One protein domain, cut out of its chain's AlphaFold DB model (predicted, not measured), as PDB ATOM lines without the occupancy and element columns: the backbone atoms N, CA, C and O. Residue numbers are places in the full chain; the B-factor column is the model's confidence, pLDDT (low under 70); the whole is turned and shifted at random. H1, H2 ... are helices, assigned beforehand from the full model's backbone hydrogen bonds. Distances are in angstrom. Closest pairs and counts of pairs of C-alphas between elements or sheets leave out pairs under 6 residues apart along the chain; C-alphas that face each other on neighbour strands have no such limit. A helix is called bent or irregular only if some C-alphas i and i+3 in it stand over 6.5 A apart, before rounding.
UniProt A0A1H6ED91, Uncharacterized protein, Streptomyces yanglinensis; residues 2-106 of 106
ATOM      1  N   GLU A   2       7.913  16.686  36.710       54.84
ATOM      2  CA  GLU A   2       7.399  17.979  36.228       54.84
ATOM      3  C   GLU A   2       7.799  19.193  37.086       54.84
ATOM      4  O   GLU A   2       8.263  20.192  36.549       54.84
ATOM      5  N   GLU A   3       7.759  19.109  38.423       51.47
ATOM      6  CA  GLU A   3       8.058  20.286  39.264       51.47
ATOM      7  C   GLU A   3       9.482  20.846  39.117       51.47
ATOM      8  O   GLU A   3       9.709  22.050  39.261       51.47
ATOM      9  N   LYS A   4      10.470  19.986  38.832       55.16
ATOM     10  CA  LYS A   4      11.857  20.432  38.607       55.16
ATOM     11  C   LYS A   4      12.002  21.200  37.300       55.16
ATOM     12  O   LYS A   4      12.840  22.092  37.221       55.16
ATOM     13  N   GLU A   5      11.211  20.833  36.303       63.06
ATOM     14  CA  GLU A   5      11.215  21.453  34.985       63.06
ATOM     15  C   GLU A   5      10.501  22.805  35.042       63.06
ATOM     16  O   GLU A   5      11.105  23.818  34.698       63.06
ATOM     17  N   ALA A   6       9.320  22.856  35.670       64.25
ATOM     18  CA  ALA A   6       8.634  24.109  35.991       64.25
ATOM     19  C   ALA A   6       9.533  25.060  36.802       64.25
ATOM     20  O   ALA A   6       9.619  26.253  36.515       64.25
ATOM     21  N   SER A   7      10.278  24.522  37.774       62.59
ATOM     22  CA  SER A   7      11.200  25.318  38.587       62.59
ATOM     23  C   SER A   7      12.367  25.912  37.815       62.59
ATOM     24  O   SER A   7      12.822  27.013  38.127       62.59
ATOM     25  N   ARG A   8      12.867  25.179  36.823       67.12
ATOM     26  CA  ARG A   8      13.944  25.643  35.959       67.12
ATOM     27  C   ARG A   8      13.454  26.747  35.026       67.12
ATOM     28  O   ARG A   8      14.097  27.787  34.957       67.12
ATOM     29  N   VAL A   9      12.314  26.536  34.369       70.31
ATOM     30  CA  VAL A   9      11.710  27.521  33.460       70.31
ATOM     31  C   VAL A   9      11.415  28.831  34.197       70.31
ATOM     32  O   VAL A   9      11.705  29.909  33.690       70.31
ATOM     33  N   LEU A  10      10.947  28.754  35.446       67.75
ATOM     34  CA  LEU A  10      10.734  29.938  36.280       67.75
ATOM     35  C   LEU A  10      12.026  30.687  36.635       67.75
ATOM     36  O   LEU A  10      12.024  31.916  36.612       67.75
ATOM     37  N   GLN A  11      13.128  29.988  36.933       68.75
ATOM     38  CA  GLN A  11      14.429  30.643  37.159       68.75
ATOM     39  C   GLN A  11      14.958  31.325  35.895       68.75
ATOM     40  O   GLN A  11      15.553  32.397  35.979       68.75
ATOM     41  N   GLU A  12      14.748  30.711  34.732       73.62
ATOM     42  CA  GLU A  12      15.131  31.303  33.451       73.62
ATOM     43  C   GLU A  12      14.307  32.579  33.189       73.62
ATOM     44  O   GLU A  12      14.891  33.627  32.916       73.62
ATOM     45  N   LEU A  13      12.989  32.546  33.423       72.44
ATOM     46  CA  LEU A  13      12.103  33.714  33.318       72.44
ATOM     47  C   LEU A  13      12.441  34.837  34.315       72.44
ATOM     48  O   LEU A  13      12.349  36.012  33.963       72.44
ATOM     49  N   GLU A  14      12.862  34.512  35.542       67.44
ATOM     50  CA  GLU A  14      13.231  35.503  36.568       67.44
ATOM     51  C   GLU A  14      14.419  36.385  36.135       67.44
ATOM     52  O   GLU A  14      14.475  37.576  36.471       67.44
ATOM     53  N   GLY A  15      15.354  35.810  35.372       73.69
ATOM     54  CA  GLY A  15      16.554  36.485  34.879       73.69
ATOM     55  C   GLY A  15      16.358  37.320  33.609       73.69
ATOM     56  O   GLY A  15      17.286  38.026  33.212       73.69
ATOM     57  N   MET A  16      15.190  37.249  32.967       77.69
ATOM     58  CA  MET A  16      14.935  37.866  31.662       77.69
ATOM     59  C   MET A  16      14.341  39.277  31.765       77.69
ATOM     60  O   MET A  16      13.738  39.667  32.768       77.69
ATOM     61  N   ASP A  17      14.520  40.065  30.701       79.88
ATOM     62  CA  ASP A  17      13.790  41.320  30.524       79.88
ATOM     63  C   ASP A  17      12.351  41.002  30.107       79.88
ATOM     64  O   ASP A  17      12.123  40.378  29.072       79.88
ATOM     65  N   VAL A  18      11.386  41.470  30.894       79.69
ATOM     66  CA  VAL A  18       9.944  41.300  30.653       79.69
ATOM     67  C   VAL A  18       9.469  41.936  29.345       79.69
ATOM     68  O   VAL A  18       8.387  41.626  28.870       79.69
ATOM     69  N   SER A  19      10.269  42.834  28.772       82.75
ATOM     70  CA  SER A  19       9.986  43.505  27.499       82.75
ATOM     71  C   SER A  19      10.539  42.738  26.290       82.75
ATOM     72  O   SER A  19      10.395  43.196  25.154       82.75
ATOM     73  N   SER A  20      11.250  41.629  26.520       86.31
ATOM     74  CA  SER A  20      11.918  40.866  25.467       86.31
ATOM     75  C   SER A  20      10.962  39.871  24.790       86.31
ATOM     76  O   SER A  20      10.180  39.214  25.478       86.31
ATOM     77  N   PRO A  21      11.038  39.692  23.458       85.31
ATOM     78  CA  PRO A  21      10.268  38.660  22.756       85.31
ATOM     79  C   PRO A  21      10.529  37.242  23.282       85.31
ATOM     80  O   PRO A  21       9.657  36.376  23.226       85.31
ATOM     81  N   GLU A  22      11.736  36.993  23.791       85.50
ATOM     82  CA  GLU A  22      12.124  35.717  24.380       85.50
ATOM     83  C   GLU A  22      11.369  35.444  25.689       85.50
ATOM     84  O   GLU A  22      11.026  34.292  25.959       85.50
ATOM     85  N   PHE A  23      11.084  36.482  26.485       84.25
ATOM     86  CA  PHE A  23      10.297  36.352  27.712       84.25
ATOM     87  C   PHE A  23       8.869  35.908  27.398       84.25
ATOM     88  O   PHE A  23       8.385  34.959  28.008       84.25
ATOM     89  N   ASP A  24       8.228  36.529  26.407       82.69
ATOM     90  CA  ASP A  24       6.868  36.166  25.989       82.69
ATOM     91  C   ASP A  24       6.791  34.715  25.494       82.69
ATOM     92  O   ASP A  24       5.866  33.977  25.847       82.69
ATOM     93  N   ALA A  25       7.780  34.283  24.705       86.94
ATOM     94  CA  ALA A  25       7.846  32.914  24.203       86.94
ATOM     95  C   ALA A  25       7.967  31.894  25.348       86.94
ATOM     96  O   ALA A  25       7.189  30.939  25.409       86.94
ATOM     97  N   LEU A  26       8.894  32.124  26.279       83.31
ATOM     98  CA  LEU A  26       9.133  31.219  27.403       83.31
ATOM     99  C   LEU A  26       7.983  31.250  28.427       83.31
ATOM    100  O   LEU A  26       7.632  30.219  28.999       83.31
ATOM    101  N   LEU A  27       7.338  32.404  28.622       84.19
ATOM    102  CA  LEU A  27       6.138  32.533  29.452       84.19
ATOM    103  C   LEU A  27       4.971  31.734  28.860       84.19
ATOM    104  O   LEU A  27       4.237  31.080  29.600       84.19
ATOM    105  N   SER A  28       4.806  31.761  27.535       84.44
ATOM    106  CA  SER A  28       3.774  30.976  26.854       84.44
ATOM    107  C   SER A  28       4.019  29.469  26.987       84.44
ATOM    108  O   SER A  28       3.072  28.725  27.237       84.44
ATOM    109  N   GLU A  29       5.269  29.015  26.854       82.94
ATOM    110  CA  GLU A  29       5.648  27.611  27.076       82.94
ATOM    111  C   GLU A  29       5.374  27.186  28.523       82.94
ATOM    112  O   GLU A  29       4.749  26.155  28.777       82.94
ATOM    113  N   PHE A  30       5.762  28.027  29.481       80.81
ATOM    114  CA  PHE A  30       5.489  27.791  30.890       80.81
ATOM    115  C   PHE A  30       3.987  27.689  31.188       80.81
ATOM    116  O   PHE A  30       3.552  26.769  31.880       80.81
ATOM    117  N   ALA A  31       3.181  28.607  30.649       82.56
ATOM    118  CA  ALA A  31       1.732  28.594  30.825       82.56
ATOM    119  C   ALA A  31       1.100  27.320  30.244       82.56
ATOM    120  O   ALA A  31       0.196  26.750  30.856       82.56
ATOM    121  N   GLN A  32       1.586  26.850  29.092       83.31
ATOM    122  CA  GLN A  32       1.152  25.580  28.518       83.31
ATOM    123  C   GLN A  32       1.477  24.410  29.454       83.31
ATOM    124  O   GLN A  32       0.578  23.633  29.768       83.31
ATOM    125  N   ALA A  33       2.710  24.320  29.958       78.25
ATOM    126  CA  ALA A  33       3.117  23.251  30.869       78.25
ATOM    127  C   ALA A  33       2.288  23.232  32.170       78.25
ATOM    128  O   ALA A  33       1.882  22.167  32.630       78.25
ATOM    129  N   VAL A  34       1.990  24.404  32.748       78.88
ATOM    130  CA  VAL A  34       1.127  24.514  33.939       78.88
ATOM    131  C   VAL A  34      -0.293  24.021  33.646       78.88
ATOM    132  O   VAL A  34      -0.862  23.297  34.461       78.88
ATOM    133  N   ASN A  35      -0.860  24.380  32.492       84.31
ATOM    134  CA  ASN A  35      -2.196  23.921  32.108       84.31
ATOM    135  C   ASN A  35      -2.233  22.407  31.873       84.31
ATOM    136  O   ASN A  35      -3.144  21.744  32.358       84.31
ATOM    137  N   GLU A  36      -1.242  21.849  31.177       83.44
ATOM    138  CA  GLU A  36      -1.147  20.402  30.944       83.44
ATOM    139  C   GLU A  36      -1.042  19.620  32.262       83.44
ATOM    140  O   GLU A  36      -1.702  18.592  32.427       83.44
ATOM    141  N   HIS A  37      -0.272  20.137  33.224       78.94
ATOM    142  CA  HIS A  37      -0.174  19.567  34.564       78.94
ATOM    143  C   HIS A  37      -1.514  19.629  35.314       78.94
ATOM    144  O   HIS A  37      -1.992  18.603  35.795       78.94
ATOM    145  N   ALA A  38      -2.169  20.795  35.345       83.38
ATOM    146  CA  ALA A  38      -3.474  20.949  35.990       83.38
ATOM    147  C   ALA A  38      -4.532  20.008  35.380       83.38
ATOM    148  O   ALA A  38      -5.264  19.335  36.104       83.38
ATOM    149  N   GLU A  39      -4.572  19.885  34.048       88.44
ATOM    150  CA  GLU A  39      -5.462  18.940  33.366       88.44
ATOM    151  C   GLU A  39      -5.168  17.479  33.744       88.44
ATOM    152  O   GLU A  39      -6.091  16.659  33.824       88.44
ATOM    153  N   HIS A  40      -3.897  17.130  33.963       85.38
ATOM    154  CA  HIS A  40      -3.501  15.797  34.410       85.38
ATOM    155  C   HIS A  40      -3.997  15.509  35.831       85.38
ATOM    156  O   HIS A  40      -4.628  14.470  36.060       85.38
ATOM    157  N   GLU A  41      -3.761  16.438  36.760       84.25
ATOM    158  CA  GLU A  41      -4.206  16.327  38.150       84.25
ATOM    159  C   GLU A  41      -5.731  16.189  38.238       84.25
ATOM    160  O   GLU A  41      -6.243  15.272  38.887       84.25
ATOM    161  N   GLU A  42      -6.470  17.043  37.524       91.19
ATOM    162  CA  GLU A  42      -7.933  17.021  37.493       91.19
ATOM    163  C   GLU A  42      -8.489  15.714  36.923       91.19
ATOM    164  O   GLU A  42      -9.509  15.203  37.398       91.19
ATOM    165  N   ARG A  43      -7.831  15.159  35.901       95.06
ATOM    166  CA  ARG A  43      -8.308  13.956  35.214       95.06
ATOM    167  C   ARG A  43      -7.987  12.672  35.964       95.06
ATOM    168  O   ARG A  43      -8.780  11.732  35.896       95.06
ATOM    169  N   TRP A  44      -6.840  12.605  36.631       91.88
ATOM    170  CA  TRP A  44      -6.308  11.345  37.150       91.88
ATOM    171  C   TRP A  44      -6.062  11.373  38.651       91.88
ATOM    172  O   TRP A  44      -6.521  10.475  39.359       91.88
ATOM    173  N   GLU A  45      -5.381  12.398  39.153       88.00
ATOM    174  CA  GLU A  45      -4.901  12.406  40.534       88.00
ATOM    175  C   GLU A  45      -6.006  12.749  41.536       88.00
ATOM    176  O   GLU A  45      -6.231  12.005  42.495       88.00
ATOM    177  N   PHE A  46      -6.764  13.824  41.310       91.94
ATOM    178  CA  PHE A  46      -7.838  14.217  42.224       91.94
ATOM    179  C   PHE A  46      -8.952  13.166  42.317       91.94
ATOM    180  O   PHE A  46      -9.364  12.852  43.442       91.94
ATOM    181  N   PRO A  47      -9.421  12.550  41.211       96.19
ATOM    182  CA  PRO A  47     -10.362  11.440  41.299       96.19
ATOM    183  C   PRO A  47      -9.809  10.258  42.107       96.19
ATOM    184  O   PRO A  47     -10.532   9.709  42.944       96.19
ATOM    185  N   ALA A  48      -8.528   9.909  41.928       93.50
ATOM    186  CA  ALA A  48      -7.883   8.852  42.704       93.50
ATOM    187  C   ALA A  48      -7.883   9.185  44.205       93.50
ATOM    188  O   ALA A  48      -8.361   8.379  45.004       93.50
ATOM    189  N   LEU A  49      -7.493  10.405  44.597       92.56
ATOM    190  CA  LEU A  49      -7.539  10.867  45.994       92.56
ATOM    191  C   LEU A  49      -8.953  10.827  46.593       92.56
ATOM    192  O   LEU A  49      -9.133  10.514  47.775       92.56
ATOM    193  N   VAL A  50      -9.983  11.148  45.808       93.75
ATOM    194  CA  VAL A  50     -11.379  11.052  46.261       93.75
ATOM    195  C   VAL A  50     -11.789   9.595  46.478       93.75
ATOM    196  O   VAL A  50     -12.474   9.305  47.461       93.75
ATOM    197  N   SER A  51     -11.361   8.690  45.597       95.75
ATOM    198  CA  SER A  51     -11.745   7.278  45.646       95.75
ATOM    199  C   SER A  51     -10.972   6.449  46.680       95.75
ATOM    200  O   SER A  51     -11.558   5.568  47.304       95.75
ATOM    201  N   GLU A  52      -9.688   6.741  46.897       96.38
ATOM    202  CA  GLU A  52      -8.784   5.885  47.678       96.38
ATOM    203  C   GLU A  52      -8.529   6.392  49.101       96.38
ATOM    204  O   GLU A  52      -8.171   5.609  49.981       96.38
ATOM    205  N   CYS A  53      -8.718   7.689  49.362       95.00
ATOM    206  CA  CYS A  53      -8.465   8.267  50.684       95.00
ATOM    207  C   CYS A  53      -9.753   8.436  51.498       95.00
ATOM    208  O   CYS A  53     -10.837   8.679  50.964       95.00
ATOM    209  N   THR A  54      -9.640   8.382  52.825       97.25
ATOM    210  CA  THR A  54     -10.758   8.706  53.721       97.25
ATOM    211  C   THR A  54     -10.998  10.222  53.788       97.25
ATOM    212  O   THR A  54     -10.099  11.016  53.472       97.25
ATOM    213  N   PRO A  55     -12.191  10.670  54.224       95.50
ATOM    214  CA  PRO A  55     -12.460  12.090  54.453       95.50
ATOM    215  C   PRO A  55     -11.433  12.762  55.379       95.50
ATOM    216  O   PRO A  55     -10.973  13.866  55.087       95.50
ATOM    217  N   GLU A  56     -11.008  12.083  56.446       96.25
ATOM    218  CA  GLU A  56     -10.039  12.598  57.421       96.25
ATOM    219  C   GLU A  56      -8.655  12.779  56.789       96.25
ATOM    220  O   GLU A  56      -7.993  13.794  57.016       96.25
ATOM    221  N   GLN A  57      -8.228  11.826  55.952       94.56
ATOM    222  CA  GLN A  57      -6.970  11.925  55.213       94.56
ATOM    223  C   GLN A  57      -6.989  13.120  54.256       94.56
ATOM    224  O   GLN A  57      -6.049  13.920  54.261       94.56
ATOM    225  N   ARG A  58      -8.072  13.303  53.488       95.38
ATOM    226  CA  ARG A  58      -8.226  14.463  52.594       95.38
ATOM    227  C   ARG A  58      -8.254  15.785  53.357       95.38
ATOM    228  O   ARG A  58      -7.652  16.760  52.917       95.38
ATOM    229  N   GLN A  59      -8.886  15.831  54.527       93.81
ATOM    230  CA  GLN A  59      -8.930  17.044  55.346       93.81
ATOM    231  C   GLN A  59      -7.561  17.405  55.944       93.81
ATOM    232  O   GLN A  59      -7.199  18.587  56.012       93.81
ATOM    233  N   ALA A  60      -6.761  16.402  56.316       91.12
ATOM    234  CA  ALA A  60      -5.375  16.605  56.721       91.12
ATOM    235  C   ALA A  60      -4.515  17.123  55.555       91.12
ATOM    236  O   ALA A  60      -3.734  18.057  55.744       91.12
ATOM    237  N   MET A  61      -4.689  16.576  54.346       86.44
ATOM    238  CA  MET A  61      -4.018  17.066  53.134       86.44
ATOM    239  C   MET A  61      -4.398  18.517  52.822       86.44
ATOM    240  O   MET A  61      -3.511  19.352  52.678       86.44
ATOM    241  N   ALA A  62      -5.690  18.858  52.842       85.88
ATOM    242  CA  ALA A  62      -6.159  20.226  52.620       85.88
ATOM    243  C   ALA A  62      -5.584  21.224  53.642       85.88
ATOM    244  O   ALA A  62      -5.261  22.357  53.299       85.88
ATOM    245  N   THR A  63      -5.429  20.814  54.903       86.25
ATOM    246  CA  THR A  63      -4.788  21.653  55.931       86.25
ATOM    247  C   THR A  63      -3.313  21.908  55.614       86.25
ATOM    248  O   THR A  63      -2.851  23.039  55.746       86.25
ATOM    249  N   ARG A  64      -2.579  20.881  55.170       76.12
ATOM    250  CA  ARG A  64      -1.171  21.022  54.767       76.12
ATOM    251  C   ARG A  64      -1.019  21.912  53.535       76.12
ATOM    252  O   ARG A  64      -0.135  22.756  53.539       76.12
ATOM    253  N   MET A  65      -1.903  21.762  52.547       76.56
ATOM    254  CA  MET A  65      -1.900  22.586  51.337       76.56
ATOM    255  C   MET A  65      -2.118  24.065  51.670       76.56
ATOM    256  O   MET A  65      -1.284  24.895  51.336       76.56
ATOM    257  N   ARG A  66      -3.155  24.394  52.452       77.19
ATOM    258  CA  ARG A  66      -3.406  25.782  52.890       77.19
ATOM    259  C   ARG A  66      -2.264  26.360  53.721       77.19
ATOM    260  O   ARG A  66      -1.998  27.554  53.653       77.19
ATOM    261  N   LEU A  67      -1.605  25.532  54.538       71.62
ATOM    262  CA  LEU A  67      -0.420  25.968  55.273       71.62
ATOM    263  C   LEU A  67       0.727  26.293  54.309       71.62
ATOM    264  O   LEU A  67       1.368  27.320  54.484       71.62
ATOM    265  N   ALA A  68       0.967  25.457  53.298       66.94
ATOM    266  CA  ALA A  68       1.968  25.724  52.270       66.94
ATOM    267  C   ALA A  68       1.649  27.011  51.489       66.94
ATOM    268  O   ALA A  68       2.515  27.872  51.382       66.94
ATOM    269  N   GLU A  69       0.398  27.205  51.055       62.69
ATOM    270  CA  GLU A  69      -0.073  28.442  50.410       62.69
ATOM    271  C   GLU A  69       0.128  29.676  51.300       62.69
ATOM    272  O   GLU A  69       0.562  30.719  50.825       62.69
ATOM    273  N   HIS A  70      -0.159  29.575  52.600       65.12
ATOM    274  CA  HIS A  70       0.013  30.690  53.533       65.12
ATOM    275  C   HIS A  70       1.486  31.007  53.825       65.12
ATOM    276  O   HIS A  70       1.836  32.151  54.107       65.12
ATOM    277  N   LEU A  71       2.347  29.988  53.794       56.97
ATOM    278  CA  LEU A  71       3.793  30.142  53.937       56.97
ATOM    279  C   LEU A  71       4.455  30.612  52.635       56.97
ATOM    280  O   LEU A  71       5.584  31.108  52.685       56.97
ATOM    281  N   ALA A  72       3.771  30.492  51.495       52.47
ATOM    282  CA  ALA A  72       4.189  31.109  50.252       52.47
ATOM    283  C   ALA A  72       4.064  32.646  50.377       52.47
ATOM    284  O   ALA A  72       2.985  33.164  50.667       52.47
ATOM    285  N   PRO A  73       5.153  33.415  50.209       52.16
ATOM    286  CA  PRO A  73       5.131  34.858  50.273       52.16
ATOM    287  C   PRO A  73       4.252  35.384  49.144       52.16
ATOM    288  O   PRO A  73       4.452  35.056  47.978       52.16
ATOM    289  N   SER A  74       3.307  36.253  49.500       49.66
ATOM    290  CA  SER A  74       2.486  36.989  48.537       49.66
ATOM    291  C   SER A  74       3.298  38.013  47.735       49.66
ATOM    292  O   SER A  74       2.874  38.394  46.649       49.66
ATOM    293  N   HIS A  75       4.461  38.423  48.264       43.69
ATOM    294  CA  HIS A  75       5.451  39.298  47.636       43.69
ATOM    295  C   HIS A  75       6.865  38.903  48.105       43.69
ATOM    296  O   HIS A  75       7.179  39.069  49.292       43.69
ATOM    297  N   PRO A  76       7.741  38.374  47.238       45.53
ATOM    298  CA  PRO A  76       9.128  38.152  47.610       45.53
ATOM    299  C   PRO A  76       9.862  39.497  47.628       45.53
ATOM    300  O   PRO A  76      10.190  40.072  46.596       45.53
ATOM    301  N   HIS A  77      10.144  40.019  48.821       39.16
ATOM    302  CA  HIS A  77      11.089  41.125  48.949       39.16
ATOM    303  C   HIS A  77      12.506  40.657  48.551       39.16
ATOM    304  O   HIS A  77      12.858  39.514  48.847       39.16
ATOM    305  N   PRO A  78      13.365  41.527  47.976       40.84
ATOM    306  CA  PRO A  78      14.726  41.186  47.524       40.84
ATOM    307  C   PRO A  78      15.613  40.489  48.571       40.84
ATOM    308  O   PRO A  78      16.575  39.804  48.235       40.84
ATOM    309  N   SER A  79      15.295  40.637  49.860       42.38
ATOM    310  CA  SER A  79      15.981  39.984  50.978       42.38
ATOM    311  C   SER A  79      15.602  38.509  51.193       42.38
ATOM    312  O   SER A  79      16.278  37.819  51.955       42.38
ATOM    313  N   ALA A  80      14.557  37.998  50.532       41.06
ATOM    314  CA  ALA A  80      14.121  36.602  50.624       41.06
ATOM    315  C   ALA A  80      14.988  35.635  49.791       41.06
ATOM    316  O   ALA A  80      14.982  34.431  50.051       41.06
ATOM    317  N   ALA A  81      15.802  36.159  48.865       38.88
ATOM    318  CA  ALA A  81      16.685  35.397  47.973       38.88
ATOM    319  C   ALA A  81      17.820  34.620  48.685       38.88
ATOM    320  O   ALA A  81      18.590  33.913  48.042       38.88
ATOM    321  N   GLY A  82      17.942  34.730  50.014       34.50
ATOM    322  CA  GLY A  82      19.022  34.120  50.795       34.50
ATOM    323  C   GLY A  82      18.638  32.930  51.681       34.50
ATOM    324  O   GLY A  82      19.524  32.385  52.338       34.50
ATOM    325  N   ASN A  83      17.361  32.521  51.758       39.22
ATOM    326  CA  ASN A  83      16.933  31.448  52.670       39.22
ATOM    327  C   ASN A  83      16.504  30.170  51.911       39.22
ATOM    328  O   ASN A  83      15.397  30.125  51.367       39.22
ATOM    329  N   PRO A  84      17.314  29.090  51.937       41.53
ATOM    330  CA  PRO A  84      17.019  27.823  51.255       41.53
ATOM    331  C   PRO A  84      15.708  27.159  51.698       41.53
ATOM    332  O   PRO A  84      15.152  26.328  50.984       41.53
ATOM    333  N   THR A  85      15.236  27.494  52.900       43.62
ATOM    334  CA  THR A  85      14.008  26.949  53.489       43.62
ATOM    335  C   THR A  85      12.773  27.614  52.899       43.62
ATOM    336  O   THR A  85      11.772  26.944  52.680       43.62
ATOM    337  N   VAL A  86      12.870  28.910  52.596       44.50
ATOM    338  CA  VAL A  86      11.810  29.678  51.937       44.50
ATOM    339  C   VAL A  86      11.700  29.183  50.495       44.50
ATOM    340  O   VAL A  86      10.672  28.638  50.134       44.50
ATOM    341  N   LEU A  87      12.800  29.140  49.739       47.34
ATOM    342  CA  LEU A  87      12.800  28.656  48.350       47.34
ATOM    343  C   LEU A  87      12.230  27.226  48.168       47.34
ATOM    344  O   LEU A  87      11.622  26.929  47.144       47.34
ATOM    345  N   LYS A  88      12.392  26.344  49.166       44.53
ATOM    346  CA  LYS A  88      11.822  24.981  49.170       44.53
ATOM    347  C   LYS A  88      10.322  24.909  49.466       44.53
ATOM    348  O   LYS A  88       9.705  23.915  49.107       44.53
ATOM    349  N   LEU A  89       9.770  25.890  50.175       39.62
ATOM    350  CA  LEU A  89       8.367  25.923  50.605       39.62
ATOM    351  C   LEU A  89       7.502  26.825  49.725       39.62
ATOM    352  O   LEU A  89       6.295  26.636  49.665       39.62
ATOM    353  N   THR A  90       8.110  27.801  49.058       46.62
ATOM    354  CA  THR A  90       7.401  28.865  48.340       46.62
ATOM    355  C   THR A  90       7.312  28.636  46.845       46.62
ATOM    356  O   THR A  90       6.571  29.338  46.163       46.62
ATOM    357  N   GLY A  91       8.092  27.679  46.339       45.75
ATOM    358  CA  GLY A  91       8.255  27.438  44.921       45.75
ATOM    359  C   GLY A  91       8.824  28.656  44.170       45.75
ATOM    360  O   GLY A  91       8.817  29.791  44.650       45.75
ATOM    361  N   PRO A  92       9.323  28.449  42.955       49.34
ATOM    362  CA  PRO A  92       9.806  29.528  42.094       49.34
ATOM    363  C   PRO A  92       8.677  30.379  41.471       49.34
ATOM    364  O   PRO A  92       8.940  31.316  40.724       49.34
ATOM    365  N   PHE A  93       7.410  30.090  41.789       50.56
ATOM    366  CA  PHE A  93       6.226  30.752  41.228       50.56
ATOM    367  C   PHE A  93       5.987  32.165  41.796       50.56
ATOM    368  O   PHE A  93       5.430  33.024  41.112       50.56
ATOM    369  N   ALA A  94       6.422  32.438  43.033       54.19
ATOM    370  CA  ALA A  94       6.137  33.708  43.710       54.19
ATOM    371  C   ALA A  94       6.878  34.916  43.098       54.19
ATOM    372  O   ALA A  94       6.329  36.014  43.062       54.19
ATOM    373  N   ALA A  95       8.104  34.728  42.597       53.41
ATOM    374  CA  ALA A  95       8.919  35.809  42.026       53.41
ATOM    375  C   ALA A  95       8.430  36.264  40.639       53.41
ATOM    376  O   ALA A  95       8.552  37.435  40.279       53.41
ATOM    377  N   MET A  96       7.827  35.355  39.873       54.59
ATOM    378  CA  MET A  96       7.359  35.627  38.516       54.59
ATOM    379  C   MET A  96       6.046  36.432  38.486       54.59
ATOM    380  O   MET A  96       5.897  37.338  37.664       54.59
ATOM    381  N   MET A  97       5.117  36.160  39.413       55.38
ATOM    382  CA  MET A  97       3.837  36.884  39.497       55.38
ATOM    383  C   MET A  97       4.005  38.393  39.729       55.38
ATOM    384  O   MET A  97       3.189  39.177  39.244       55.38
ATOM    385  N   ASP A  98       5.040  38.802  40.466       57.69
ATOM    386  CA  ASP A  98       5.318  40.209  40.779       57.69
ATOM    387  C   ASP A  98       5.790  40.968  39.530       57.69
ATOM    388  O   ASP A  98       5.224  41.996  39.170       57.69
ATOM    389  N   ARG A  99       6.725  40.386  38.766       58.19
ATOM    390  CA  ARG A  99       7.225  40.997  37.523       58.19
ATOM    391  C   ARG A  99       6.177  41.050  36.417       58.19
ATOM    392  O   ARG A  99       6.123  42.036  35.689       58.19
ATOM    393  N   ALA A 100       5.332  40.024  36.301       56.12
ATOM    394  CA  ALA A 100       4.212  40.046  35.361       56.12
ATOM    395  C   ALA A 100       3.220  41.171  35.705       56.12
ATOM    396  O   ALA A 100       2.758  41.884  34.814       56.12
ATOM    397  N   LYS A 101       2.931  41.389  36.996       56.09
ATOM    398  CA  LYS A 101       2.106  42.523  37.446       56.09
ATOM    399  C   LYS A 101       2.773  43.872  37.188       56.09
ATOM    400  O   LYS A 101       2.086  44.772  36.719       56.09
ATOM    401  N   ASP A 102       4.074  44.005  37.436       59.44
ATOM    402  CA  ASP A 102       4.830  45.228  37.136       59.44
ATOM    403  C   ASP A 102       4.867  45.540  35.632       59.44
ATOM    404  O   ASP A 102       4.817  46.707  35.251       59.44
ATOM    405  N   ALA A 103       4.920  44.517  34.773       57.16
ATOM    406  CA  ALA A 103       4.883  44.675  33.320       57.16
ATOM    407  C   ALA A 103       3.489  45.073  32.800       57.16
ATOM    408  O   ALA A 103       3.392  45.863  31.867       57.16
ATOM    409  N   ILE A 104       2.413  44.561  33.411       58.22
ATOM    410  CA  ILE A 104       1.020  44.893  33.050       58.22
ATOM    411  C   ILE A 104       0.584  46.244  33.643       58.22
ATOM    412  O   ILE A 104      -0.269  46.929  33.082       58.22
ATOM    413  N   GLY A 105       1.128  46.618  34.804       55.91
ATOM    414  CA  GLY A 105       0.796  47.845  35.530       55.91
ATOM    415  C   GLY A 105       1.526  49.104  35.053       55.91
ATOM    416  O   GLY A 105       1.328  50.163  35.654       55.91
ATOM    417  N   ARG A 106       2.365  49.000  34.016       44.91
ATOM    418  CA  ARG A 106       3.131  50.101  33.418       44.91
ATOM    419  C   ARG A 106       2.540  50.529  32.081       44.91
ATOM    420  O   ARG A 106       2.585  51.752  31.816       44.91
TER     421      ARG A 106
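What this domain is: This is residues 2 to 106 of the 106 residues of an uncharacterized protein of Streptomyces yanglinensis (UniProt A0A1H6ED91). Picture an open, elongated frame with a largely empty middle: the long helix H2 makes one side, and H3 folds back from its end to make the facing side. At the other end of the frame, H1 packs beside the first part of H2, H6 reaches H1, and the short H5 and H4 sit near the end of H3. The printed part has 105 residues, with six named helices, H1 to H6 in order, and no named strand; the class is all helix. It is loose, with a radius of gyration of the C-alphas of 16.2 A, and spans 48 by 30 by 25 A.

How they stand to each other: Begin at H2, residues 21 to 52, which has a kink of 33 degrees near residue 41 and is irregular, C-alphas 43 and 46 being 7.0 A apart. With residues 23 to 37 alone it touches H1, residues 2 to 14, in a helical hairpin; the closest C-alphas, of Leu 13 and Phe 23, are 6.5 A apart, at a shallow tilt of 27 degrees, opposite ways. H3, residues 55 to 71, is close to H2 but not clearly touching, with the closest C-alphas, of Leu 49 and Arg 58, 7.5 A apart. H5, residues 84 to 90, touches residues 68 to 71 of H3 alone, at a steep tilt of 60 degrees, the closest C-alphas being those of Ala 68 and Leu 89, 6.6 A apart. H4, residues 78 to 82, touches no helix and is only just irregular, C-alphas 79 and 82 being 6.6 A apart. H6, residues 93 to 104, touches H1 with residues 93 to 96 alone, at a steep tilt of 40 degrees, the same way; the C-alphas of Glu 14 and Met 96, the closest, are 6.2 A apart. H1 and H3 are apart, as are H2 and H6. Every O i to N i+4 pair is within hydrogen-bond range in H1, H3 and H5, against 26 of 28 in H2, 5 of 8 in H6 and 0 of 1 in H4, where O i to N i+3 gives 0 of 2.

Where its parts are: Find C-alpha 21 at (10.268, 38.660, 22.756); from there H2 runs 45.4 A to C-alpha 52 at (-8.784, 5.885, 47.678). H3 measures 24.3 A, H1 18.5 A, H6 17.1 A, H5 10.1 A and H4 8.9 A. H6 ends at C-alpha 104, (1.020, 44.893, 33.050).

The domain as a whole: The C-alphas farthest apart, of Ser 20 and Thr 54, are 48.4 A apart. Residues 38 to 48, 51 to 56 and 59 to 66 stand free. The printed part has no cut and no long link. Its mean pLDDT is 70.1, and residues 68 to 106 are among those under 70.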